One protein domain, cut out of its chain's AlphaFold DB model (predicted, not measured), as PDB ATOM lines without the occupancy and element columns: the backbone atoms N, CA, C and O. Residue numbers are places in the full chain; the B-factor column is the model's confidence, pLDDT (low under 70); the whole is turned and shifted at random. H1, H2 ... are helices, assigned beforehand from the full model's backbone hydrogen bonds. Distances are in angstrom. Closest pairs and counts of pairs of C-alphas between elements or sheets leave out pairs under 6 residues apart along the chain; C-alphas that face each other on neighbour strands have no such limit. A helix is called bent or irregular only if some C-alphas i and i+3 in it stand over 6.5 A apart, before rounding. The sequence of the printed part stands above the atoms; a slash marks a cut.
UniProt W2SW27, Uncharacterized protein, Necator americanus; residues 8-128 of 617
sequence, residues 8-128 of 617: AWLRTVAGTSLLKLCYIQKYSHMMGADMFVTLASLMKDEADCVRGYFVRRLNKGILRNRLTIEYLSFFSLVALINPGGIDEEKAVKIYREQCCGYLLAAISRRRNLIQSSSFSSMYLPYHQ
ATOM      1  N   ALA A   8     176.901 168.893 186.252       97.56
ATOM      2  CA  ALA A   8     178.284 169.375 186.188       97.56
ATOM      3  C   ALA A   8     178.501 170.614 187.084       97.56
ATOM      4  O   ALA A   8     179.479 170.695 187.835       97.56
ATOM      5  N   TRP A   9     177.551 171.554 187.083       97.25
ATOM      6  CA  TRP A   9     177.584 172.727 187.956       97.25
ATOM      7  C   TRP A   9     177.516 172.343 189.441       97.25
ATOM      8  O   TRP A   9     178.363 172.780 190.218       97.25
ATOM      9  N   LEU A  10     176.597 171.452 189.830       97.88
ATOM     10  CA  LEU A  10     176.465 170.958 191.205       97.88
ATOM     11  C   LEU A  10     177.738 170.246 191.690       97.88
ATOM     12  O   LEU A  10     178.219 170.563 192.778       97.88
ATOM     13  N   ARG A  11     178.349 169.372 190.872       98.00
ATOM     14  CA  ARG A  11     179.669 168.771 191.165       98.00
ATOM     15  C   ARG A  11     180.741 169.834 191.405       98.00
ATOM     16  O   ARG A  11     181.470 169.770 192.396       98.00
ATOM     17  N   THR A  12     180.798 170.848 190.541       97.62
ATOM     18  CA  THR A  12     181.750 171.964 190.659       97.62
ATOM     19  C   THR A  12     181.537 172.754 191.953       97.62
ATOM     20  O   THR A  12     182.496 173.035 192.676       97.62
ATOM     21  N   VAL A  13     180.291 173.109 192.280       97.88
ATOM     22  CA  VAL A  13     179.946 173.883 193.484       97.88
ATOM     23  C   VAL A  13     180.228 173.082 194.755       97.88
ATOM     24  O   VAL A  13     180.846 173.624 195.675       97.88
ATOM     25  N   ALA A  14     179.855 171.800 194.794       97.94
ATOM     26  CA  ALA A  14     180.119 170.909 195.919       97.94
ATOM     27  C   ALA A  14     181.629 170.727 196.145       97.94
ATOM     28  O   ALA A  14     182.139 171.078 197.210       97.94
ATOM     29  N   GLY A  15     182.373 170.285 195.123       97.50
ATOM     30  CA  GLY A  15     183.814 170.040 195.223       97.50
ATOM     31  C   GLY A  15     184.627 171.292 195.550       97.50
ATOM     32  O   GLY A  15     185.484 171.273 196.436       97.50
ATOM     33  N   THR A  16     184.333 172.427 194.905       96.75
ATOM     34  CA  THR A  16     185.040 173.685 195.207       96.75
ATOM     35  C   THR A  16     184.655 174.285 196.559       96.75
ATOM     36  O   THR A  16     185.437 175.069 197.099       96.75
ATOM     37  N   SER A  17     183.503 173.930 197.135       96.56
ATOM     38  CA  SER A  17     183.115 174.350 198.489       96.56
ATOM     39  C   SER A  17     183.689 173.431 199.565       96.56
ATOM     40  O   SER A  17     184.203 173.930 200.564       96.56
ATOM     41  N   LEU A  18     183.750 172.122 199.319       96.44
ATOM     42  CA  LEU A  18     184.451 171.172 200.183       96.44
ATOM     43  C   LEU A  18     185.962 171.478 200.243       96.44
ATOM     44  O   LEU A  18     186.535 171.530 201.332       96.44
ATOM     45  N   LEU A  19     186.586 171.844 199.112       95.69
ATOM     46  CA  LEU A  19     187.950 172.396 199.096       95.69
ATOM     47  C   LEU A  19     188.095 173.661 199.963       95.69
ATOM     48  O   LEU A  19     189.107 173.796 200.645       95.69
ATOM     49  N   LYS A  20     187.118 174.588 199.967       94.62
ATOM     50  CA  LYS A  20     187.170 175.800 200.821       94.62
ATOM     51  C   LYS A  20     187.164 175.442 202.307       94.62
ATOM     52  O   LYS A  20     187.907 176.067 203.057       94.62
ATOM     53  N   LEU A  21     186.362 174.458 202.730       95.12
ATOM     54  CA  LEU A  21     186.346 173.996 204.124       95.12
ATOM     55  C   LEU A  21     187.724 173.460 204.534       95.12
ATOM     56  O   LEU A  21     188.240 173.827 205.586       95.12
ATOM     57  N   CYS A  22     188.378 172.705 203.649       94.75
ATOM     58  CA  CYS A  22     189.716 172.155 203.875       94.75
ATOM     59  C   CYS A  22     190.832 173.216 203.993       94.75
ATOM     60  O   CYS A  22     191.931 172.876 204.419       94.75
ATOM     61  N   TYR A  23     190.579 174.496 203.670       93.44
ATOM     62  CA  TYR A  23     191.533 175.596 203.915       93.44
ATOM     63  C   TYR A  23     191.595 176.012 205.398       93.44
ATOM     64  O   TYR A  23     192.454 176.812 205.783       93.44
ATOM     65  N   ILE A  24     190.645 175.540 206.213       91.56
ATOM     66  CA  ILE A  24     190.493 175.866 207.629       91.56
ATOM     67  C   ILE A  24     190.867 174.618 208.430       91.56
ATOM     68  O   ILE A  24     190.177 173.605 208.365       91.56
ATOM     69  N   GLN A  25     191.926 174.695 209.241       86.69
ATOM     70  CA  GLN A  25     192.442 173.531 209.978       86.69
ATOM     71  C   GLN A  25     191.423 172.924 210.967       86.69
ATOM     72  O   GLN A  25     191.474 171.733 211.262       86.69
ATOM     73  N   LYS A  26     190.436 173.711 211.428       89.38
ATOM     74  CA  LYS A  26     189.300 173.203 212.217       89.38
ATOM     75  C   LYS A  26     188.428 172.208 211.436       89.38
ATOM     76  O   LYS A  26     187.856 171.330 212.062       89.38
ATOM     77  N   TYR A  27     188.340 172.306 210.109       91.12
ATOM     78  CA  TYR A  27     187.514 171.416 209.279       91.12
ATOM     79  C   TYR A  27     188.333 170.419 208.447       91.12
ATOM     80  O   TYR A  27     187.775 169.428 207.986       91.12
ATOM     81  N   SER A  28     189.650 170.606 208.290       87.19
ATOM     82  CA  SER A  28     190.501 169.666 207.539       87.19
ATOM     83  C   SER A  28     190.540 168.256 208.148       87.19
ATOM     84  O   SER A  28     190.644 167.285 207.406       87.19
ATOM     85  N   HIS A  29     190.377 168.115 209.470       86.12
ATOM     86  CA  HIS A  29     190.283 166.805 210.130       86.12
ATOM     87  C   HIS A  29     188.936 166.086 209.909       86.12
ATOM     88  O   HIS A  29     188.851 164.887 210.150       86.12
ATOM     89  N   MET A  30     187.898 166.794 209.444       89.88
ATOM     90  CA  MET A  30     186.605 166.194 209.076       89.88
ATOM     91  C   MET A  30     186.630 165.576 207.668       89.88
ATOM     92  O   MET A  30     185.677 164.912 207.270       89.88
ATOM     93  N   MET A  31     187.709 165.783 206.901       93.44
ATOM     94  CA  MET A  31     187.914 165.125 205.614       93.44
ATOM     95  C   MET A  31     188.292 163.653 205.831       93.44
ATOM     96  O   MET A  31     189.455 163.332 206.084       93.44
ATOM     97  N   GLY A  32     187.310 162.758 205.714       93.38
ATOM     98  CA  GLY A  32     187.536 161.310 205.696       93.38
ATOM     99  C   GLY A  32     188.388 160.850 204.504       93.38
ATOM    100  O   GLY A  32     188.616 161.598 203.551       93.38
ATOM    101  N   ALA A  33     188.869 159.605 204.544       94.31
ATOM    102  CA  ALA A  33     189.611 159.012 203.430       94.31
ATOM    103  C   ALA A  33     188.711 158.831 202.189       94.31
ATOM    104  O   ALA A  33     189.098 159.211 201.088       94.31
ATOM    105  N   ASP A  34     187.474 158.373 202.384       93.69
ATOM    106  CA  ASP A  34     186.464 158.174 201.337       93.69
ATOM    107  C   ASP A  34     186.126 159.495 200.637       93.69
ATOM    108  O   ASP A  34     186.267 159.633 199.424       93.69
ATOM    109  N   MET A  35     185.781 160.522 201.426       95.75
ATOM    110  CA  MET A  35     185.499 161.870 200.924       95.75
ATOM    111  C   MET A  35     186.683 162.465 200.153       95.75
ATOM    112  O   MET A  35     186.471 163.239 199.222       95.75
ATOM    113  N   PHE A  36     187.917 162.103 200.511       97.25
ATOM    114  CA  PHE A  36     189.122 162.553 199.826       97.25
ATOM    115  C   PHE A  36     189.295 161.878 198.455       97.25
ATOM    116  O   PHE A  36     189.628 162.574 197.496       97.25
ATOM    117  N   VAL A  37     188.987 160.580 198.321       96.81
ATOM    118  CA  VAL A  37     188.936 159.885 197.016       96.81
ATOM    119  C   VAL A  37     187.811 160.454 196.144       96.81
ATOM    120  O   VAL A  37     188.051 160.818 194.990       96.81
ATOM    121  N   THR A  38     186.611 160.633 196.706       96.88
ATOM    122  CA  THR A  38     185.470 161.250 196.007       96.88
ATOM    123  C   THR A  38     185.810 162.660 195.526       96.88
ATOM    124  O   THR A  38     185.541 163.005 194.377       96.88
ATOM    125  N   LEU A  39     186.458 163.476 196.363       98.06
ATOM    126  CA  LEU A  39     186.884 164.831 196.007       98.06
ATOM    127  C   LEU A  39     187.984 164.836 194.932       98.06
ATOM    128  O   LEU A  39     187.967 165.699 194.056       98.06
ATOM    129  N   ALA A  40     188.909 163.873 194.968       98.19
ATOM    130  CA  ALA A  40     189.957 163.725 193.961       98.19
ATOM    131  C   ALA A  40     189.397 163.408 192.567       98.19
ATOM    132  O   ALA A  40     189.946 163.876 191.568       98.19
ATOM    133  N   SER A  41     188.297 162.645 192.490       97.56
ATOM    134  CA  SER A  41     187.681 162.221 191.221       97.56
ATOM    135  C   SER A  41     187.364 163.387 190.274       97.56
ATOM    136  O   SER A  41     187.469 163.232 189.059       97.56
ATOM    137  N   LEU A  42     187.107 164.589 190.808       98.12
ATOM    138  CA  LEU A  42     186.818 165.800 190.033       98.12
ATOM    139  C   LEU A  42     187.998 166.298 189.173       98.12
ATOM    140  O   LEU A  42     187.801 167.114 188.274       98.12
ATOM    141  N   MET A  43     189.216 165.789 189.397       98.06
ATOM    142  CA  MET A  43     190.362 165.984 188.495       98.06
ATOM    143  C   MET A  43     190.201 165.251 187.159       98.06
ATOM    144  O   MET A  43     190.752 165.692 186.154       98.06
ATOM    145  N   LYS A  44     189.453 164.141 187.151       96.56
ATOM    146  CA  LYS A  44     189.180 163.282 185.989       96.56
ATOM    147  C   LYS A  44     187.691 163.262 185.603       96.56
ATOM    148  O   LYS A  44     187.253 162.330 184.938       96.56
ATOM    149  N   ASP A  45     186.921 164.261 186.045       97.19
ATOM    150  CA  ASP A  45     185.494 164.393 185.724       97.19
ATOM    151  C   ASP A  45     185.267 164.430 184.207       97.19
ATOM    152  O   ASP A  45     186.089 164.984 183.476       97.19
ATOM    153  N   GLU A  46     184.152 163.882 183.729       93.88
ATOM    154  CA  GLU A  46     183.807 163.862 182.300       93.88
ATOM    155  C   GLU A  46     183.765 165.271 181.677       93.88
ATOM    156  O   GLU A  46     184.184 165.457 180.537       93.88
ATOM    157  N   ALA A  47     183.340 166.290 182.434       95.06
ATOM    158  CA  ALA A  47     183.108 167.627 181.913       95.06
ATOM    159  C   ALA A  47     184.310 168.567 182.134       95.06
ATOM    160  O   ALA A  47     184.670 168.922 183.260       95.06
ATOM    161  N   ASP A  48     184.880 169.066 181.033       94.69
ATOM    162  CA  ASP A  48     186.016 170.001 180.987       94.69
ATOM    163  C   ASP A  48     185.860 171.225 181.895       94.69
ATOM    164  O   ASP A  48     186.820 171.680 182.527       94.69
ATOM    165  N   CYS A  49     184.638 171.751 182.009       95.12
ATOM    166  CA  CYS A  49     184.344 172.876 182.888       95.12
ATOM    167  C   CYS A  49     184.553 172.519 184.371       95.12
ATOM    168  O   CYS A  49     185.145 173.321 185.099       95.12
ATOM    169  N   VAL A  50     184.162 171.314 184.802       98.19
ATOM    170  CA  VAL A  50     184.352 170.805 186.170       98.19
ATOM    171  C   VAL A  50     185.842 170.651 186.446       98.19
ATOM    172  O   VAL A  50     186.356 171.293 187.365       98.19
ATOM    173  N   ARG A  51     186.555 169.904 185.586       97.94
ATOM    174  CA  ARG A  51     188.012 169.695 185.676       97.94
ATOM    175  C   ARG A  51     188.772 171.021 185.773       97.94
ATOM    176  O   ARG A  51     189.654 171.184 186.623       97.94
ATOM    177  N   GLY A  52     188.405 171.990 184.930       97.00
ATOM    178  CA  GLY A  52     189.018 173.316 184.855       97.00
ATOM    179  C   GLY A  52     188.736 174.209 186.069       97.00
ATOM    180  O   GLY A  52     189.662 174.823 186.605       97.00
ATOM    181  N   TYR A  53     187.487 174.299 186.539       97.56
ATOM    182  CA  TYR A  53     187.161 175.081 187.741       97.56
ATOM    183  C   TYR A  53     187.743 174.455 189.010       97.56
ATOM    184  O   TYR A  53     188.268 175.178 189.865       97.56
ATOM    185  N   PHE A  54     187.696 173.126 189.116       98.62
ATOM    186  CA  PHE A  54     188.223 172.388 190.254       98.62
ATOM    187  C   PHE A  54     189.738 172.573 190.396       98.62
ATOM    188  O   PHE A  54     190.193 173.038 191.444       98.62
ATOM    189  N   VAL A  55     190.519 172.334 189.332       98.38
ATOM    190  CA  VAL A  55     191.986 172.445 189.406       98.38
ATOM    191  C   VAL A  55     192.460 173.875 189.688       98.38
ATOM    192  O   VAL A  55     193.387 174.079 190.476       98.38
ATOM    193  N   ARG A  56     191.783 174.897 189.132       97.81
ATOM    194  CA  ARG A  56     192.071 176.306 189.454       97.81
ATOM    195  C   ARG A  56     191.849 176.593 190.941       97.81
ATOM    196  O   ARG A  56     192.658 177.296 191.552       97.81
ATOM    197  N   ARG A  57     190.792 176.039 191.552       97.88
ATOM    198  CA  ARG A  57     190.528 176.202 192.991       97.88
ATOM    199  C   ARG A  57     191.560 175.460 193.840       97.88
ATOM    200  O   ARG A  57     192.151 176.084 194.720       97.88
ATOM    201  N   LEU A  58     191.808 174.186 193.532       98.31
ATOM    202  CA  LEU A  58     192.805 173.321 194.166       98.31
ATOM    203  C   LEU A  58     194.181 174.006 194.220       98.31
ATOM    204  O   LEU A  58     194.736 174.216 195.302       98.31
ATOM    205  N   ASN A  59     194.676 174.478 193.073       97.81
ATOM    206  CA  ASN A  59     195.945 175.197 192.968       97.81
ATOM    207  C   ASN A  59     195.960 176.511 193.784       97.81
ATOM    208  O   ASN A  59     196.924 176.788 194.499       97.81
ATOM    209  N   LYS A  60     194.868 177.295 193.773       97.38
ATOM    210  CA  LYS A  60     194.728 178.531 194.581       97.38
ATOM    211  C   LYS A  60     194.759 178.241 196.097       97.38
ATOM    212  O   LYS A  60     195.149 179.119 196.864       97.38
ATOM    213  N   GLY A  61     194.403 177.028 196.536       96.69
ATOM    214  CA  GLY A  61     194.572 176.541 197.916       96.69
ATOM    215  C   GLY A  61     195.994 176.061 198.234       96.69
ATOM    216  O   GLY A  61     196.576 176.472 199.244       96.69
ATOM    217  N   ILE A  62     196.580 175.252 197.344       96.88
ATOM    218  CA  ILE A  62     197.948 174.717 197.451       96.88
ATOM    219  C   ILE A  62     198.986 175.845 197.490       96.88
ATOM    220  O   ILE A  62     199.792 175.897 198.415       96.88
ATOM    221  N   LEU A  63     198.947 176.792 196.544       96.19
ATOM    222  CA  LEU A  63     199.904 177.907 196.484       96.19
ATOM    223  C   LEU A  63     199.743 178.896 197.647       96.19
ATOM    224  O   LEU A  63     200.691 179.590 198.012       96.19
ATOM    225  N   ARG A  64     198.574 178.948 198.294       95.19
ATOM    226  CA  ARG A  64     198.387 179.700 199.547       95.19
ATOM    227  C   ARG A  64     198.843 178.915 200.787       95.19
ATOM    228  O   ARG A  64     198.686 179.420 201.894       95.19
ATOM    229  N   ASN A  65     199.407 177.715 200.606       93.44
ATOM    230  CA  ASN A  65     199.786 176.755 201.647       93.44
ATOM    231  C   ASN A  65     198.627 176.382 202.599       93.44
ATOM    232  O   ASN A  65     198.877 175.921 203.707       93.44
ATOM    233  N   ARG A  66     197.367 176.580 202.174       94.44
ATOM    234  CA  ARG A  66     196.159 176.352 202.993       94.44
ATOM    235  C   ARG A  66     195.637 174.920 202.929       94.44
ATOM    236  O   ARG A  66     194.928 174.508 203.833       94.44
ATOM    237  N   LEU A  67     196.003 174.183 201.885       95.75
ATOM    238  CA  LEU A  67     195.853 172.731 201.824       95.75
ATOM    239  C   LEU A  67     197.160 172.061 202.281       95.75
ATOM    240  O   LEU A  67     198.245 172.624 202.096       95.75
ATOM    241  N   THR A  68     197.069 170.867 202.860       94.50
ATOM    242  CA  THR A  68     198.210 169.992 203.192       94.50
ATOM    243  C   THR A  68     198.816 169.359 201.931       94.50
ATOM    244  O   THR A  68     198.265 169.474 200.834       94.50
ATOM    245  N   ILE A  69     199.986 168.721 202.050       96.31
ATOM    246  CA  ILE A  69     200.702 168.162 200.889       96.31
ATOM    247  C   ILE A  69     199.995 166.966 200.228       96.31
ATOM    248  O   ILE A  69     200.204 166.723 199.042       96.31
ATOM    249  N   GLU A  70     199.096 166.284 200.945       96.81
ATOM    250  CA  GLU A  70     198.233 165.217 200.410       96.81
ATOM    251  C   GLU A  70     197.471 165.651 199.146       96.81
ATOM    252  O   GLU A  70     197.367 164.876 198.201       96.81
ATOM    253  N   TYR A  71     197.039 166.915 199.063       98.00
ATOM    254  CA  TYR A  71     196.282 167.461 197.932       98.00
ATOM    255  C   TYR A  71     197.105 167.599 196.639       98.00
ATOM    256  O   TYR A  71     196.539 167.912 195.595       98.00
ATOM    257  N   LEU A  72     198.422 167.347 196.667       98.31
ATOM    258  CA  LEU A  72     199.217 167.177 195.444       98.31
ATOM    259  C   LEU A  72     198.967 165.823 194.761       98.31
ATOM    260  O   LEU A  72     199.106 165.743 193.543       98.31
ATOM    261  N   SER A  73     198.552 164.787 195.500       98.25
ATOM    262  CA  SER A  73     198.249 163.462 194.926       98.25
ATOM    263  C   SER A  73     197.144 163.503 193.873       98.25
ATOM    264  O   SER A  73     197.171 162.719 192.929       98.25
ATOM    265  N   PHE A  74     196.216 164.458 193.987       98.69
ATOM    266  CA  PHE A  74     195.113 164.682 193.050       98.69
ATOM    267  C   PHE A  74     195.603 164.850 191.600       98.69
ATOM    268  O   PHE A  74     194.920 164.429 190.669       98.69
ATOM    269  N   PHE A  75     196.808 165.398 191.393       98.62
ATOM    270  CA  PHE A  75     197.391 165.545 190.058       98.62
ATOM    271  C   PHE A  75     197.719 164.206 189.374       98.62
ATOM    272  O   PHE A  75     197.726 164.169 188.147       98.62
ATOM    273  N   SER A  76     197.904 163.103 190.111       98.31
ATOM    274  CA  SER A  76     198.119 161.770 189.517       98.31
ATOM    275  C   SER A  76     196.975 161.336 188.593       98.31
ATOM    276  O   SER A  76     197.210 160.774 187.525       98.31
ATOM    277  N   LEU A  77     195.729 161.667 188.952       98.19
ATOM    278  CA  LEU A  77     194.529 161.246 188.222       98.19
ATOM    279  C   LEU A  77     194.372 161.935 186.856       98.19
ATOM    280  O   LEU A  77     193.567 161.499 186.039       98.19
ATOM    281  N   VAL A  78     195.152 162.983 186.577       96.81
ATOM    282  CA  VAL A  78     195.099 163.743 185.316       96.81
ATOM    283  C   VAL A  78     195.548 162.893 184.117       96.81
ATOM    284  O   VAL A  78     195.071 163.086 182.998       96.81
ATOM    285  N   ALA A  79     196.415 161.902 184.342       94.31
ATOM    286  CA  ALA A  79     196.844 160.968 183.304       94.31
ATOM    287  C   ALA A  79     195.764 159.929 182.916       94.31
ATOM    288  O   ALA A  79     195.846 159.377 181.818       94.31
ATOM    289  N   LEU A  80     194.724 159.728 183.745       95.31
ATOM    290  CA  LEU A  80     193.588 158.832 183.462       95.31
ATOM    291  C   LEU A  80     192.582 159.404 182.451       95.31
ATOM    292  O   LEU A  80     191.703 158.678 181.990       95.31
ATOM    293  N   ILE A  81     192.668 160.696 182.124       94.50
ATOM    294  CA  ILE A  81     191.717 161.352 181.220       94.50
ATOM    295  C   ILE A  81     191.990 160.883 179.788       94.50
ATOM    296  O   ILE A  81     192.981 161.297 179.179       94.50
ATOM    297  N   ASN A  82     191.114 160.031 179.259       88.50
ATOM    298  CA  ASN A  82     191.157 159.552 177.881       88.50
ATOM    299  C   ASN A  82     190.328 160.487 176.978       88.50
ATOM    300  O   ASN A  82     189.134 160.623 177.235       88.50
ATOM    301  N   PRO A  83     190.909 161.112 175.937       88.38
ATOM    302  CA  PRO A  83     190.135 161.842 174.935       88.38
ATOM    303  C   PRO A  83     189.413 160.869 173.989       88.38
ATOM    304  O   PRO A  83     189.978 159.842 173.601       88.38
ATOM    305  N   GLY A  84     188.184 161.203 173.596       83.75
ATOM    306  CA  GLY A  84     187.397 160.489 172.589       83.75
ATOM    307  C   GLY A  84     187.639 160.974 171.155       83.75
ATOM    308  O   GLY A  84     187.414 160.214 170.214       83.75
ATOM    309  N   GLY A  85     188.139 162.203 170.969       87.12
ATOM    310  CA  GLY A  85     188.418 162.784 169.649       87.12
ATOM    311  C   GLY A  85     189.602 163.758 169.606       87.12
ATOM    312  O   GLY A  85     190.163 164.135 170.631       87.12
ATOM    313  N   ILE A  86     189.977 164.191 168.396       87.19
ATOM    314  CA  ILE A  86     191.198 164.981 168.120       87.19
ATOM    315  C   ILE A  86     191.201 166.350 168.827       87.19
ATOM    316  O   ILE A  86     192.248 166.819 169.274       87.19
ATOM    317  N   ASP A  87     190.052 167.019 168.936       86.50
ATOM    318  CA  ASP A  87     189.970 168.320 169.616       86.50
ATOM    319  C   ASP A  87     189.924 168.182 171.144       86.50
ATOM    320  O   ASP A  87     190.524 168.990 171.857       86.50
ATOM    321  N   GLU A  88     189.333 167.097 171.650       89.06
ATOM    322  CA  GLU A  88     189.446 166.712 173.059       89.06
ATOM    323  C   GLU A  88     190.889 166.342 173.416       89.06
ATOM    324  O   GLU A  88     191.361 166.717 174.481       89.06
ATOM    325  N   GLU A  89     191.637 165.676 172.531       92.31
ATOM    326  CA  GLU A  89     193.052 165.358 172.754       92.31
ATOM    327  C   GLU A  89     193.891 166.631 172.945       92.31
ATOM    328  O   GLU A  89     194.700 166.705 173.873       92.31
ATOM    329  N   LYS A  90     193.643 167.678 172.143       93.19
ATOM    330  CA  LYS A  90     194.271 169.000 172.323       93.19
ATOM    331  C   LYS A  90     193.893 169.616 173.675       93.19
ATOM    332  O   LYS A  90     194.777 170.085 174.392       93.19
ATOM    333  N   ALA A  91     192.612 169.592 174.048       93.25
ATOM    334  CA  ALA A  91     192.133 170.136 175.321       93.25
ATOM    335  C   ALA A  91     192.714 169.385 176.536       93.25
ATOM    336  O   ALA A  91     193.229 170.000 177.472       93.25
ATOM    337  N   VAL A  92     192.716 168.050 176.491       94.94
ATOM    338  CA  VAL A  92     193.281 167.160 177.512       94.94
ATOM    339  C   VAL A  92     194.799 167.319 177.608       94.94
ATOM    340  O   VAL A  92     195.333 167.325 178.718       94.94
ATOM    341  N   LYS A  93     195.508 167.519 176.489       95.19
ATOM    342  CA  LYS A  93     196.942 167.846 176.487       95.19
ATOM    343  C   LYS A  93     197.221 169.179 177.188       95.19
ATOM    344  O   LYS A  93     198.032 169.206 178.110       95.19
ATOM    345  N   ILE A  94     196.508 170.248 176.828       96.38
ATOM    346  CA  ILE A  94     196.643 171.567 177.474       96.38
ATOM    347  C   ILE A  94     196.330 171.468 178.980       96.38
ATOM    348  O   ILE A  94     197.036 172.048 179.804       96.38
ATOM    349  N   TYR A  95     195.320 170.680 179.363       97.56
ATOM    350  CA  TYR A  95     194.981 170.425 180.766       97.56
ATOM    351  C   TYR A  95     196.084 169.653 181.516       97.56
ATOM    352  O   TYR A  95     196.429 170.016 182.643       97.56
ATOM    353  N   ARG A  96     196.689 168.629 180.893       97.62
ATOM    354  CA  ARG A  96     197.847 167.884 181.431       97.62
ATOM    355  C   ARG A  96     199.053 168.807 181.639       97.62
ATOM    356  O   ARG A  96     199.637 168.806 182.723       97.62
ATOM    357  N   GLU A  97     199.378 169.644 180.656       97.31
ATOM    358  CA  GLU A  97     200.462 170.637 180.730       97.31
ATOM    359  C   GLU A  97     200.212 171.675 181.841       97.31
ATOM    360  O   GLU A  97     201.092 171.928 182.670       97.31
ATOM    361  N   GLN A  98     198.986 172.206 181.943       98.06
ATOM    362  CA  GLN A  98     198.563 173.109 183.019       98.06
ATOM    363  C   GLN A  98     198.719 172.465 184.408       98.06
ATOM    364  O   GLN A  98     199.228 173.100 185.337       98.06
ATOM    365  N   CYS A  99     198.305 171.206 184.557       98.56
ATOM    366  CA  CYS A  99     198.415 170.457 185.808       98.56
ATOM    367  C   CYS A  99     199.875 170.207 186.214       98.56
ATOM    368  O   CYS A  99     200.230 170.435 187.372       98.56
ATOM    369  N   CYS A 100     200.736 169.822 185.267       97.81
ATOM    370  CA  CYS A 100     202.171 169.661 185.511       97.81
ATOM    371  C   CYS A 100     202.820 170.993 185.938       97.81
ATOM    372  O   CYS A 100     203.545 171.044 186.935       97.81
ATOM    373  N   GLY A 101     202.477 172.103 185.272       97.94
ATOM    374  CA  GLY A 101     202.927 173.446 185.652       97.94
ATOM    375  C   GLY A 101     202.511 173.850 187.075       97.94
ATOM    376  O   GLY A 101     203.320 174.403 187.826       97.94
ATOM    377  N   TYR A 102     201.282 173.529 187.489       98.38
ATOM    378  CA  TYR A 102     200.813 173.762 188.861       98.38
ATOM    379  C   TYR A 102     201.541 172.888 189.893       98.38
ATOM    380  O   TYR A 102     201.932 173.397 190.947       98.38
ATOM    381  N   LEU A 103     201.798 171.613 189.586       97.81
ATOM    382  CA  LEU A 103     202.559 170.712 190.456       97.81
ATOM    383  C   LEU A 103     204.023 171.176 190.618       97.81
ATOM    384  O   LEU A 103     204.504 171.307 191.745       97.81
ATOM    385  N   LEU A 104     204.703 171.547 189.526       97.38
ATOM    386  CA  LEU A 104     206.057 172.128 189.538       97.38
ATOM    387  C   LEU A 104     206.146 173.431 190.352       97.38
ATOM    388  O   LEU A 104     207.105 173.635 191.112       97.38
ATOM    389  N   ALA A 105     205.147 174.310 190.217       97.31
ATOM    390  CA  ALA A 105     205.053 175.550 190.985       97.31
ATOM    391  C   ALA A 105     204.839 175.274 192.482       97.31
ATOM    392  O   ALA A 105     205.501 175.887 193.324       97.31
ATOM    393  N   ALA A 106     203.973 174.316 192.823       97.44
ATOM    394  CA  ALA A 106     203.717 173.908 194.196       97.44
ATOM    395  C   ALA A 106     204.955 173.288 194.864       97.44
ATOM    396  O   ALA A 106     205.334 173.731 195.949       97.44
ATOM    397  N   ILE A 107     205.627 172.333 194.210       97.25
ATOM    398  CA  ILE A 107     206.866 171.706 194.706       97.25
ATOM    399  C   ILE A 107     207.937 172.773 194.959       97.25
ATOM    400  O   ILE A 107     208.510 172.838 196.047       97.25
ATOM    401  N   SER A 108     208.157 173.668 193.987       95.88
ATOM    402  CA  SER A 108     209.131 174.761 194.122       95.88
ATOM    403  C   SER A 108     208.780 175.689 195.296       95.88
ATOM    404  O   SER A 108     209.649 176.039 196.092       95.88
ATOM    405  N   ARG A 109     207.500 176.043 195.467       95.81
ATOM    406  CA  ARG A 109     207.041 176.914 196.560       95.81
ATOM    407  C   ARG A 109     207.130 176.255 197.941       95.81
ATOM    408  O   ARG A 109     207.436 176.948 198.909       95.81
ATOM    409  N   ARG A 110     206.906 174.940 198.042       96.25
ATOM    410  CA  ARG A 110     207.082 174.179 199.289       96.25
ATOM    411  C   ARG A 110     208.549 174.072 199.693       96.25
ATOM    412  O   ARG A 110     208.852 174.308 200.857       96.25
ATOM    413  N   ARG A 111     209.463 173.808 198.750       95.44
ATOM    414  CA  ARG A 111     210.912 173.807 199.033       95.44
ATOM    415  C   ARG A 111     211.381 175.175 199.539       95.44
ATOM    416  O   ARG A 111     212.017 175.233 200.586       95.44
ATOM    417  N   ASN A 112     210.957 176.267 198.898       94.75
ATOM    418  CA  ASN A 112     211.268 177.626 199.362       94.75
ATOM    419  C   ASN A 112     210.689 177.939 200.761       94.75
ATOM    420  O   ASN A 112     211.316 178.666 201.524       94.75
ATOM    421  N   LEU A 113     209.513 177.397 201.113       95.06
ATOM    422  CA  LEU A 113     208.941 177.523 202.461       95.06
ATOM    423  C   LEU A 113     209.792 176.782 203.505       95.06
ATOM    424  O   LEU A 113     210.101 177.346 204.548       95.06
ATOM    425  N   ILE A 114     210.187 175.540 203.219       95.12
ATOM    426  CA  ILE A 114     210.984 174.697 204.128       95.12
ATOM    427  C   ILE A 114     212.397 175.261 204.331       95.12
ATOM    428  O   ILE A 114     212.977 175.105 205.398       95.12
ATOM    429  N   GLN A 115     212.935 175.953 203.324       94.06
ATOM    430  CA  GLN A 115     214.225 176.644 203.388       94.06
ATOM    431  C   GLN A 115     214.173 178.001 204.117       94.06
ATOM    432  O   GLN A 115     215.210 178.648 204.256       94.06
ATOM    433  N   SER A 116     213.002 178.458 204.580       94.25
ATOM    434  CA  SER A 116     212.891 179.700 205.356       94.25
ATOM    435  C   SER A 116     213.277 179.489 206.824       94.25
ATOM    436  O   SER A 116     212.928 178.481 207.432       94.25
ATOM    437  N   SER A 117     213.979 180.456 207.419       92.31
ATOM    438  CA  SER A 117     214.518 180.360 208.788       92.31
ATOM    439  C   SER A 117     213.457 180.265 209.893       92.31
ATOM    440  O   SER A 117     213.773 179.854 211.005       92.31
ATOM    441  N   SER A 118     212.202 180.612 209.599       92.75
ATOM    442  CA  SER A 118     211.056 180.476 210.506       92.75
ATOM    443  C   SER A 118     210.310 179.140 210.367       92.75
ATOM    444  O   SER A 118     209.290 178.931 211.029       92.75
ATOM    445  N   PHE A 119     210.784 178.218 209.522       94.50
ATOM    446  CA  PHE A 119     210.135 176.927 209.310       94.50
ATOM    447  C   PHE A 119     210.456 175.920 210.425       94.50
ATOM    448  O   PHE A 119     211.572 175.413 210.525       94.50
ATOM    449  N   SER A 120     209.455 175.554 211.233       93.88
ATOM    450  CA  SER A 120     209.613 174.474 212.215       93.88
ATOM    451  C   SER A 120     209.553 173.095 211.550       93.88
ATOM    452  O   SER A 120     208.566 172.737 210.899       93.88
ATOM    453  N   SER A 121     210.592 172.286 211.772       90.00
ATOM    454  CA  SER A 121     210.754 170.939 211.206       90.00
ATOM    455  C   SER A 121     209.631 169.962 211.580       90.00
ATOM    456  O   SER A 121     209.378 169.014 210.835       90.00
ATOM    457  N   MET A 122     208.882 170.225 212.659       91.88
ATOM    458  CA  MET A 122     207.686 169.452 213.029       91.88
ATOM    459  C   MET A 122     206.614 169.426 211.925       91.88
ATOM    460  O   MET A 122     205.807 168.500 211.873       91.88
ATOM    461  N   TYR A 123     206.608 170.421 211.027       91.94
ATOM    462  CA  TYR A 123     205.640 170.527 209.936       91.94
ATOM    463  C   TYR A 123     206.099 169.882 208.619       91.94
ATOM    464  O   TYR A 123     205.345 169.912 207.642       91.94
ATOM    465  N   LEU A 124     207.286 169.255 208.571       91.75
ATOM    466  CA  LEU A 124     207.777 168.556 207.374       91.75
ATOM    467  C   LEU A 124     206.751 167.560 206.787       91.75
ATOM    468  O   LEU A 124     206.478 167.682 205.592       91.75
ATOM    469  N   PRO A 125     206.072 166.675 207.553       91.19
ATOM    470  CA  PRO A 125     205.103 165.720 206.989       91.19
ATOM    471  C   PRO A 125     203.900 166.348 206.263       91.19
ATOM    472  O   PRO A 125     203.260 165.700 205.438       91.19
ATOM    473  N   TYR A 126     203.593 167.619 206.540       91.94
ATOM    474  CA  TYR A 126     202.467 168.342 205.939       91.94
ATOM    475  C   TYR A 126     202.870 169.212 204.743       91.94
ATOM    476  O   TYR A 126     201.990 169.774 204.076       91.94
ATOM    477  N   HIS A 127     204.174 169.384 204.498       94.62
ATOM    478  CA  HIS A 127     204.719 170.415 203.607       94.62
ATOM    479  C   HIS A 127     205.860 169.939 202.695       94.62
ATOM    480  O   HIS A 127     206.002 170.494 201.608       94.62
ATOM    481  N   GLN A 128     206.650 168.940 203.094       95.75
ATOM    482  CA  GLN A 128     207.734 168.366 202.294       95.75
ATOM    483  C   GLN A 128     207.148 167.673 201.051       95.75
ATOM    484  O   GLN A 128     206.368 166.730 201.200       95.75
TER     485      GLN A 128
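Overview. This is residues 8 to 128 of the 617 residues of an uncharacterized protein of Necator americanus (UniProt W2SW27). The long helix H6 runs side by side with H4 and H5 in an up-and-down bundle, in which each helix runs against the one before it; H1 packs on H4, so that H1, H4 and H6 form a row of nearly parallel helices. H3 and H5 lie over one side of this row, H3 slanting to H5, and the short H7 folds back beside the last part of H6; residues 115 to 122, of which 121 and 122 belong to H7, stick out. The printed part has 121 residues with seven named helices, H1 to H7 in chain order, and no named strand; the class is all helix. It is compact, with a radius of gyration of the C-alphas of 15.1 A, yet elongated, spanning 50 by 28 by 19 A.

Arrangement. H6, residues 86 to 114, touches H5, residues 69 to 80, with its residues 96 to 103 alone; this is a helical hairpin at a shallow tilt of 19 degrees, and the closest C-alphas, of Val 78 and Arg 96, are 6.3 A apart. H6 touches H4, residues 48 to 62, with its residues 95 to 106 alone, the same way at a shallow tilt of 6 degrees; the closest C-alphas, of Asn 59 and Tyr 102, are 6.5 A apart. H4 and H5 form a helical hairpin at a shallow tilt of 24 degrees, touching through residues 58 to 62 and 69 to 72 alone; the closest C-alphas, of Ile 62 and Tyr 71, are 7.5 A apart. H1, residues 8 to 21, touches H4 the same way at a shallow tilt of 7 degrees, with the closest C-alphas, of Thr 12 and Val 50, 5.3 A apart; H1 and H6 are apart. H5 is the hub, touching four helices. It only just touches H3, residues 33 to 41, with 3 pairs of C-alphas within 8 A, the closest those of Ala 40 and Phe 74 at 5.3 A, at a steep tilt of 46 degrees. H7, residues 121 to 127, touches H5 at residues 69 to 70 alone, the closest C-alphas, of Ile 69 and His 127, being 5.3 A apart. H6 and H7, a helical hairpin, only just touch, with 3 pairs within 8 A, the closest the C-alphas of Arg 110 and His 127 at 6.2 A. H2, residues 25 to 28, is close to H1 but not clearly touching, the C-alphas of Leu 21 and Tyr 27 being closest at 5.9 A. Every O i to N i+4 pair is within hydrogen-bond range in H1, H3, H4 and H6; H5 has 0 of 8, with 8 of 9 O i to N i+3 pairs, H7 has 1 of 3, with 3 of 4, and H2 is too short for an O i to N i+4 pair.

Along the chain. H6 is 42.2 A long, from C-alpha 86 at (191.198, 164.981, 168.120) to C-alpha 114 at (210.984, 174.697, 204.128). H1 begins at C-alpha 8 (178.284, 169.375, 186.188) and is 20.2 A long, H4 20.9 A and H5 21.0 A. H5 is neither bent nor irregular, but only just: C-alphas 76 and 79 are 6.4 A apart. H7 is irregular, with C-alphas 122 and 125 7.6 A apart.

Size, cuts and confidence. The two C-alphas farthest apart, of Gly 85 and Ser 117, are 50.2 A apart. The printed part has no cut and no long link. The mean pLDDT of the printed part is 95.1, and no printed residue is under 70.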